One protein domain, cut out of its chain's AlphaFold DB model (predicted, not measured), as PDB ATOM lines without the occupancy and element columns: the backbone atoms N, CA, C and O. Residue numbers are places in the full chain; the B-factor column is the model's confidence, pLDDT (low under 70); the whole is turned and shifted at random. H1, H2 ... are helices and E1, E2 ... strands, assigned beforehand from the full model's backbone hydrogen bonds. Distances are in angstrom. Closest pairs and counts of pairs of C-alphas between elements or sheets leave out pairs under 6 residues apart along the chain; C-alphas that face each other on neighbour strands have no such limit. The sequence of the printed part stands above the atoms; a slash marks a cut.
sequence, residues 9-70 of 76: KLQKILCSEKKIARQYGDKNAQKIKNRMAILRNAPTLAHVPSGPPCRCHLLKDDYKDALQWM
ATOM      1  N   LYS A   9     121.917 178.363 194.743       88.81
ATOM      2  CA  LYS A   9     123.128 179.030 195.252       88.81
ATOM      3  C   LYS A   9     122.789 180.053 196.339       88.81
ATOM      4  O   LYS A   9     123.480 180.099 197.352       88.81
ATOM      5  N   LEU A  10     121.723 180.832 196.146       88.12
ATOM      6  CA  LEU A  10     121.290 181.842 197.109       88.12
ATOM      7  C   LEU A  10     120.823 181.184 198.409       88.12
ATOM      8  O   LEU A  10     121.291 181.568 199.475       88.12
ATOM      9  N   GLN A  11     120.003 180.133 198.320       90.56
ATOM     10  CA  GLN A  11     119.607 179.329 199.481       90.56
ATOM     11  C   GLN A  11     120.826 178.807 200.253       90.56
ATOM     12  O   GLN A  11     120.921 178.978 201.464       90.56
ATOM     13  N   LYS A  12     121.803 178.213 199.552       92.00
ATOM     14  CA  LYS A  12     123.028 177.683 200.174       92.00
ATOM     15  C   LYS A  12     123.829 178.756 200.910       92.00
ATOM     16  O   LYS A  12     124.471 178.430 201.905       92.00
ATOM     17  N   ILE A  13     123.840 179.990 200.407       91.81
ATOM     18  CA  ILE A  13     124.516 181.115 201.057       91.81
ATOM     19  C   ILE A  13     123.710 181.561 202.277       91.81
ATOM     20  O   ILE A  13     124.242 181.552 203.379       91.81
ATOM     21  N   LEU A  14     122.424 181.880 202.103       89.69
ATOM     22  CA  LEU A  14     121.560 182.448 203.147       89.69
ATOM     23  C   LEU A  14     121.195 181.464 204.273       89.69
ATOM     24  O   LEU A  14     120.729 181.885 205.330       89.69
ATOM     25  N   CYS A  15     121.434 180.166 204.081       87.94
ATOM     26  CA  CYS A  15     121.272 179.139 205.112       87.94
ATOM     27  C   CYS A  15     122.587 178.732 205.803       87.94
ATOM     28  O   CYS A  15     122.595 177.760 206.549       87.94
ATOM     29  N   SER A  16     123.705 179.432 205.574       92.06
ATOM     30  CA  SER A  16     124.988 179.122 206.222       92.06
ATOM     31  C   SER A  16     125.674 180.391 206.703       92.06
ATOM     32  O   SER A  16     126.165 181.172 205.894       92.06
ATOM     33  N   GLU A  17     125.781 180.572 208.021       86.75
ATOM     34  CA  GLU A  17     126.367 181.785 208.609       86.75
ATOM     35  C   GLU A  17     127.758 182.102 208.051       86.75
ATOM     36  O   GLU A  17     128.008 183.222 207.603       86.75
ATOM     37  N   LYS A  18     128.625 181.085 207.964       92.31
ATOM     38  CA  LYS A  18     129.971 181.206 207.387       92.31
ATOM     39  C   LYS A  18     129.942 181.699 205.938       92.31
ATOM     40  O   LYS A  18     130.797 182.484 205.535       92.31
ATOM     41  N   LYS A  19     128.971 181.249 205.134       93.06
ATOM     42  CA  LYS A  19     128.841 181.670 203.730       93.06
ATOM     43  C   LYS A  19     128.269 183.077 203.609       93.06
ATOM     44  O   LYS A  19     128.714 183.800 202.726       93.06
ATOM     45  N   ILE A  20     127.342 183.478 204.481       91.56
ATOM     46  CA  ILE A  20     126.831 184.855 204.500       91.56
ATOM     47  C   ILE A  20     127.963 185.824 204.858       91.56
ATOM     48  O   ILE A  20     128.176 186.783 204.121       91.56
ATOM     49  N   ALA A  21     128.717 185.549 205.928       93.06
ATOM     50  CA  ALA A  21     129.853 186.375 206.346       93.06
ATOM     51  C   ALA A  21     130.911 186.487 205.240       93.06
ATOM     52  O   ALA A  21     131.298 187.588 204.865       93.06
ATOM     53  N   ARG A  22     131.292 185.361 204.618       93.12
ATOM     54  CA  ARG A  22     132.248 185.353 203.499       93.12
ATOM     55  C   ARG A  22     131.765 186.144 202.278       93.12
ATOM     56  O   ARG A  22     132.579 186.755 201.600       93.12
ATOM     57  N   GLN A  23     130.473 186.077 201.957       92.50
ATOM     58  CA  GLN A  23     129.925 186.678 200.739       92.50
ATOM     59  C   GLN A  23     129.603 188.169 200.901       92.50
ATOM     60  O   GLN A  23     129.706 188.914 199.932       92.50
ATOM     61  N   TYR A  24     129.167 188.591 202.091       88.56
ATOM     62  CA  TYR A  24     128.602 189.926 202.313       88.56
ATOM     63  C   TYR A  24     129.340 190.749 203.383       88.56
ATOM     64  O   TYR A  24     129.048 191.936 203.529       88.56
ATOM     65  N   GLY A  25     130.285 190.149 204.115       91.81
ATOM     66  CA  GLY A  25     130.952 190.747 205.274       91.81
ATOM     67  C   GLY A  25     130.096 190.693 206.544       91.81
ATOM     68  O   GLY A  25     128.869 190.571 206.480       91.81
ATOM     69  N   ASP A  26     130.726 190.812 207.713       89.88
ATOM     70  CA  ASP A  26     130.083 190.561 209.015       89.88
ATOM     71  C   ASP A  26     128.891 191.486 209.295       89.88
ATOM     72  O   ASP A  26     127.815 191.039 209.707       89.88
ATOM     73  N   LYS A  27     129.035 192.780 208.982       87.94
ATOM     74  CA  LYS A  27     127.980 193.788 209.174       87.94
ATOM     75  C   LYS A  27     126.720 193.458 208.370       87.94
ATOM     76  O   LYS A  27     125.603 193.539 208.887       87.94
ATOM     77  N   ASN A  28     126.879 193.072 207.105       85.44
ATOM     78  CA  ASN A  28     125.744 192.697 206.264       85.44
ATOM     79  C   ASN A  28     125.237 191.295 206.595       85.44
ATOM     80  O   ASN A  28     124.036 191.052 206.503       85.44
ATOM     81  N   ALA A  29     126.109 190.394 207.046       89.25
ATOM     82  CA  ALA A  29     125.695 189.080 207.496       89.25
ATOM     83  C   ALA A  29     124.739 189.168 208.683       89.25
ATOM     84  O   ALA A  29     123.679 188.547 208.650       89.25
ATOM     85  N   GLN A  30     125.033 190.014 209.672       88.94
ATOM     86  CA  GLN A  30     124.123 190.228 210.794       88.94
ATOM     87  C   GLN A  30     122.773 190.801 210.339       88.94
ATOM     88  O   GLN A  30     121.711 190.309 210.723       88.94
ATOM     89  N   LYS A  31     122.807 191.796 209.445       86.56
ATOM     90  CA  LYS A  31     121.614 192.389 208.825       86.56
ATOM     91  C   LYS A  31     120.755 191.354 208.090       86.56
ATOM     92  O   LYS A  31     119.531 191.428 208.171       86.56
ATOM     93  N   ILE A  32     121.368 190.433 207.355       88.19
ATOM     94  CA  ILE A  32     120.679 189.372 206.609       88.19
ATOM     95  C   ILE A  32     120.101 188.328 207.570       88.19
ATOM     96  O   ILE A  32     118.947 187.933 207.413       88.19
ATOM     97  N   LYS A  33     120.856 187.917 208.596       87.94
ATOM     98  CA  LYS A  33     120.402 186.937 209.594       87.94
ATOM     99  C   LYS A  33     119.170 187.415 210.353       87.94
ATOM    100  O   LYS A  33     118.177 186.694 210.397       87.94
ATOM    101  N   ASN A  34     119.198 188.647 210.863       87.25
ATOM    102  CA  ASN A  34     118.052 189.243 211.558       87.25
ATOM    103  C   ASN A  34     116.809 189.245 210.662       87.25
ATOM    104  O   ASN A  34     115.711 188.905 211.093       87.25
ATOM    105  N   ARG A  35     116.998 189.565 209.381       84.94
ATOM    106  CA  ARG A  35     115.918 189.585 208.402       84.94
ATOM    107  C   ARG A  35     115.338 188.195 208.125       84.94
ATOM    108  O   ARG A  35     114.125 188.019 208.146       84.94
ATOM    109  N   MET A  36     116.197 187.200 207.917       86.94
ATOM    110  CA  MET A  36     115.769 185.810 207.739       86.94
ATOM    111  C   MET A  36     115.024 185.279 208.967       86.94
ATOM    112  O   MET A  36     114.067 184.529 208.809       86.94
ATOM    113  N   ALA A  37     115.434 185.673 210.176       87.75
ATOM    114  CA  ALA A  37     114.732 185.315 211.406       87.75
ATOM    115  C   ALA A  37     113.318 185.914 211.449       87.75
ATOM    116  O   ALA A  37     112.363 185.192 211.724       87.75
ATOM    117  N   ILE A  38     113.165 187.194 211.089       86.62
ATOM    118  CA  ILE A  38     111.849 187.844 210.993       86.62
ATOM    119  C   ILE A  38     110.950 187.107 209.994       86.62
ATOM    120  O   ILE A  38     109.830 186.747 210.334       86.62
ATOM    121  N   LEU A  39     111.445 186.828 208.783       85.31
ATOM    122  CA  LEU A  39     110.653 186.156 207.746       85.31
ATOM    123  C   LEU A  39     110.240 184.732 208.143       85.31
ATOM    124  O   LEU A  39     109.137 184.299 207.816       85.31
ATOM    125  N   ARG A  40     111.106 184.003 208.858       86.81
ATOM    126  CA  ARG A  40     110.789 182.656 209.358       86.81
ATOM    127  C   ARG A  40     109.715 182.686 210.441       86.81
ATOM    128  O   ARG A  40     108.842 181.825 210.430       86.81
ATOM    129  N   ASN A  41     109.764 183.681 211.326       88.69
ATOM    130  CA  ASN A  41     108.837 183.810 212.450       88.69
ATOM    131  C   ASN A  41     107.516 184.502 212.077       88.69
ATOM    132  O   ASN A  41     106.542 184.382 212.814       88.69
ATOM    133  N   ALA A  42     107.453 185.211 210.947       86.00
ATOM    134  CA  ALA A  42     106.235 185.867 210.487       86.00
ATOM    135  C   ALA A  42     105.214 184.843 209.933       86.00
ATOM    136  O   ALA A  42     105.541 184.061 209.024       86.00
ATOM    137  N   PRO A  43     103.954 184.858 210.414       84.75
ATOM    138  CA  PRO A  43     102.884 184.041 209.839       84.75
ATOM    139  C   PRO A  43     102.573 184.443 208.392       84.75
ATOM    140  O   PRO A  43     102.470 183.589 207.512       84.75
ATOM    141  N   THR A  44     102.487 185.751 208.136       83.94
ATOM    142  CA  THR A  44     102.169 186.349 206.831       83.94
ATOM    143  C   THR A  44     102.999 187.611 206.592       83.94
ATOM    144  O   THR A  44     103.600 188.148 207.524       83.94
ATOM    145  N   LEU A  45     103.002 188.127 205.356       78.38
ATOM    146  CA  LEU A  45     103.711 189.366 205.010       78.38
ATOM    147  C   LEU A  45     103.242 190.573 205.838       78.38
ATOM    148  O   LEU A  45     104.042 191.456 206.120       78.38
ATOM    149  N   ALA A  46     101.980 190.592 206.279       81.81
ATOM    150  CA  ALA A  46     101.438 191.666 207.112       81.81
ATOM    151  C   ALA A  46     102.103 191.762 208.501       81.81
ATOM    152  O   ALA A  46     102.064 192.814 209.126       81.81
ATOM    153  N   HIS A  47     102.730 190.680 208.973       84.00
ATOM    154  CA  HIS A  47     103.432 190.634 210.261       84.00
ATOM    155  C   HIS A  47     104.908 191.039 210.149       84.00
ATOM    156  O   HIS A  47     105.640 191.043 211.139       84.00
ATOM    157  N   VAL A  48     105.369 191.347 208.939       83.00
ATOM    158  CA  VAL A  48     106.737 191.771 208.684       83.00
ATOM    159  C   VAL A  48     106.844 193.280 208.968       83.00
ATOM    160  O   VAL A  48     106.097 194.055 208.371       83.00
ATOM    161  N   PRO A  49     107.756 193.738 209.850       79.06
ATOM    162  CA  PRO A  49     107.853 195.150 210.218       79.06
ATOM    163  C   PRO A  49     108.187 196.038 209.015       79.06
ATOM    164  O   PRO A  49     109.197 195.819 208.349       79.06
ATOM    165  N   SER A  50     107.372 197.066 208.774       73.75
ATOM    166  CA  SER A  50     107.557 198.067 207.710       73.75
ATOM    167  C   SER A  50     108.256 199.352 208.177       73.75
ATOM    168  O   SER A  50     108.611 200.202 207.355       73.75
ATOM    169  N   GLY A  51     108.461 199.498 209.489       66.56
ATOM    170  CA  GLY A  51     109.124 200.646 210.102       66.56
ATOM    171  C   GLY A  51     110.659 200.596 210.016       66.56
ATOM    172  O   GLY A  51     111.252 199.532 209.815       66.56
ATOM    173  N   PRO A  52     111.349 201.738 210.193       58.41
ATOM    174  CA  PRO A  52     112.809 201.783 210.233       58.41
ATOM    175  C   PRO A  52     113.399 200.804 211.269       58.41
ATOM    176  O   PRO A  52     112.828 200.648 212.346       58.41
ATOM    177  N   PRO A  53     114.551 200.161 210.985       61.03
ATOM    178  CA  PRO A  53     115.371 200.293 209.775       61.03
ATOM    179  C   PRO A  53     114.910 199.398 208.605       61.03
ATOM    180  O   PRO A  53     115.532 199.419 207.542       61.03
ATOM    181  N   CYS A  54     113.855 198.597 208.774       58.00
ATOM    182  CA  CYS A  54     113.334 197.693 207.748       58.00
ATOM    183  C   CYS A  54     112.253 198.395 206.920       58.00
ATOM    184  O   CYS A  54     111.061 198.217 207.139       58.00
ATOM    185  N   ARG A  55     112.673 199.190 205.931       63.34
ATOM    186  CA  ARG A  55     111.731 199.742 204.951       63.34
ATOM    187  C   ARG A  55     111.282 198.627 204.003       63.34
ATOM    188  O   ARG A  55     112.066 198.153 203.178       63.34
ATOM    189  N   CYS A  56     110.036 198.196 204.172       63.41
ATOM    190  CA  CYS A  56     109.347 197.297 203.255       63.41
ATOM    191  C   CYS A  56     108.614 198.136 202.217       63.41
ATOM    192  O   CYS A  56     107.728 198.907 202.582       63.41
ATOM    193  N   HIS A  57     108.937 197.962 200.941       66.31
ATOM    194  CA  HIS A  57     108.151 198.547 199.860       66.31
ATOM    195  C   HIS A  57     107.657 197.433 198.943       66.31
ATOM    196  O   HIS A  57     108.421 196.531 198.595       66.31
ATOM    197  N   LEU A  58     106.375 197.487 198.577       61.78
ATOM    198  CA  LEU A  58     105.841 196.672 197.488       61.78
ATOM    199  C   LEU A  58     106.593 197.037 196.214       61.78
ATOM    200  O   LEU A  58     106.736 198.219 195.888       61.78
ATOM    201  N   LEU A  59     107.102 196.022 195.528       65.00
ATOM    202  CA  LEU A  59     107.633 196.205 194.193       65.00
ATOM    203  C   LEU A  59     106.466 196.431 193.228       65.00
ATOM    204  O   LEU A  59     105.371 195.907 193.421       65.00
ATOM    205  N   LYS A  60     106.691 197.264 192.215       59.53
ATOM    206  CA  LYS A  60     105.716 197.521 191.150       59.53
ATOM    207  C   LYS A  60     106.001 196.614 189.948       59.53
ATOM    208  O   LYS A  60     107.007 195.900 189.929       59.53
ATOM    209  N   ASP A  61     105.101 196.652 188.971       60.88
ATOM    210  CA  ASP A  61     105.217 195.970 187.677       60.88
ATOM    211  C   ASP A  61     105.319 194.438 187.815       60.88
ATOM    212  O   ASP A  61     104.488 193.838 188.505       60.88
ATOM    213  N   ASP A  62     106.315 193.789 187.204       57.31
ATOM    214  CA  ASP A  62     106.476 192.319 187.167       57.31
ATOM    215  C   ASP A  62     106.604 191.649 188.551       57.31
ATOM    216  O   ASP A  62     106.609 190.423 188.673       57.31
ATOM    217  N   TYR A  63     106.701 192.450 189.613       59.28
ATOM    218  CA  TYR A  63     106.926 192.024 190.989       59.28
ATOM    219  C   TYR A  63     105.830 192.510 191.950       59.28
ATOM    220  O   TYR A  63     106.085 192.610 193.147       59.28
ATOM    221  N   LYS A  64     104.616 192.797 191.457       50.38
ATOM    222  CA  LYS A  64     103.488 193.350 192.243       50.38
ATOM    223  C   LYS A  64     103.128 192.594 193.536       50.38
ATOM    224  O   LYS A  64     102.574 193.192 194.452       50.38
ATOM    225  N   ASP A  65     103.490 191.313 193.628       54.88
ATOM    226  CA  ASP A  65     103.259 190.456 194.802       54.88
ATOM    227  C   ASP A  65     104.532 190.220 195.643       54.88
ATOM    228  O   ASP A  65     104.554 189.396 196.560       54.88
ATOM    229  N   ALA A  66     105.620 190.931 195.340       56.59
ATOM    230  CA  ALA A  66     106.891 190.841 196.041       56.59
ATOM    231  C   ALA A  66     107.171 192.114 196.851       56.59
ATOM    232  O   ALA A  66     106.984 193.244 196.402       56.59
ATOM    233  N   LEU A  67     107.688 191.926 198.065       56.69
ATOM    234  CA  LEU A  67     108.218 193.018 198.873       56.69
ATOM    235  C   LEU A  67     109.726 193.127 198.652       56.69
ATOM    236  O   LEU A  67     110.464 192.161 198.863       56.69
ATOM    237  N   GLN A  68     110.203 194.320 198.303       57.75
ATOM    238  CA  GLN A  68     111.622 194.635 198.394       57.75
ATOM    239  C   GLN A  68     111.948 195.038 199.825       57.75
ATOM    240  O   GLN A  68     111.487 196.057 200.343       57.75
ATOM    241  N   TRP A  69     112.796 194.237 200.455       57.41
ATOM    242  CA  TRP A  69     113.477 194.617 201.682       57.41
ATOM    243  C   TRP A  69     114.733 195.392 201.321       57.41
ATOM    244  O   TRP A  69     115.746 194.800 200.945       57.41
ATOM    245  N   MET A  70     114.680 196.722 201.433       46.59
ATOM    246  CA  MET A  70     115.885 197.527 201.259       46.59
ATOM    247  C   MET A  70     116.877 197.179 202.375       46.59
ATOM    248  O   MET A  70     116.662 197.423 203.569       46.59
TER     249      MET A  70
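What this domain is: This is residues 9 to 70 of the 76 residues of an uncharacterized protein of Planctomycetes bacterium (UniProt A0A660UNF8). An open U shape: the long helix H3 makes the base, the short helices H1 and H2 make an arm at its first end, and the small hairpin of E1 and E2 makes the other arm, joined to the last end of H3 by a long loop. The 62 printed residues hold three named helices and then two named strands, in the order H1, H2, H3, E1, E2, and the sheet E1 - E2 is antiparallel. The class is mostly helix. The whole is only just loose, close to compact, with a radius of gyration of the C-alphas of 12.7 A and spans of 32 by 23 by 20 A.

How they stand to each other: H1, residues 9 to 14, and H2, residues 17 to 24, touch only at the corner by their tight link, closest at the C-alphas of Ile 13 and Lys 19, 5.1 A apart. Their tilt of 69.7 degrees is steep, only just short of about perpendicular, and they run opposite ways. H2 touches H3, residues 26 to 41, which meets it with residues 26 to 33 alone; the closest C-alphas are those of Ala 21 and Ala 29, 5.1 A apart, at a steep tilt of 58 degrees, opposite ways. H1 and H3 are close but not clearly touching, with the C-alphas of Leu 14 and Ile 32 at 7.8 A. In H1, H2 and H3 every O i to N i+4 pair is within hydrogen-bond range. E1, residues 56 to 58, and E2, residues 67 to 69, form an antiparallel hairpin, with N 68 and O 57 within hydrogen-bond range at 2.9 A. E2 is apart from H1, H2 and H3.

Where its parts are: H1 begins at C-alpha 9, (123.128, 179.030, 195.252), and is 8.7 A long; H2 is 10.5 A and H3 22.6 A. H3 ends at C-alpha 41, (108.837, 183.810, 212.450). E1 is 6.8 A long, and E2, 6.2 A, ends at C-alpha 69, (113.477, 194.617, 201.682).

The domain as a whole: The two farthest C-alphas, of Lys 18 and Asp 61, are 34.9 A apart. The printed part has no cut. The link from H3 to E1, residues 42 to 55, is long. Residues 51 to 70 have pLDDT under 70.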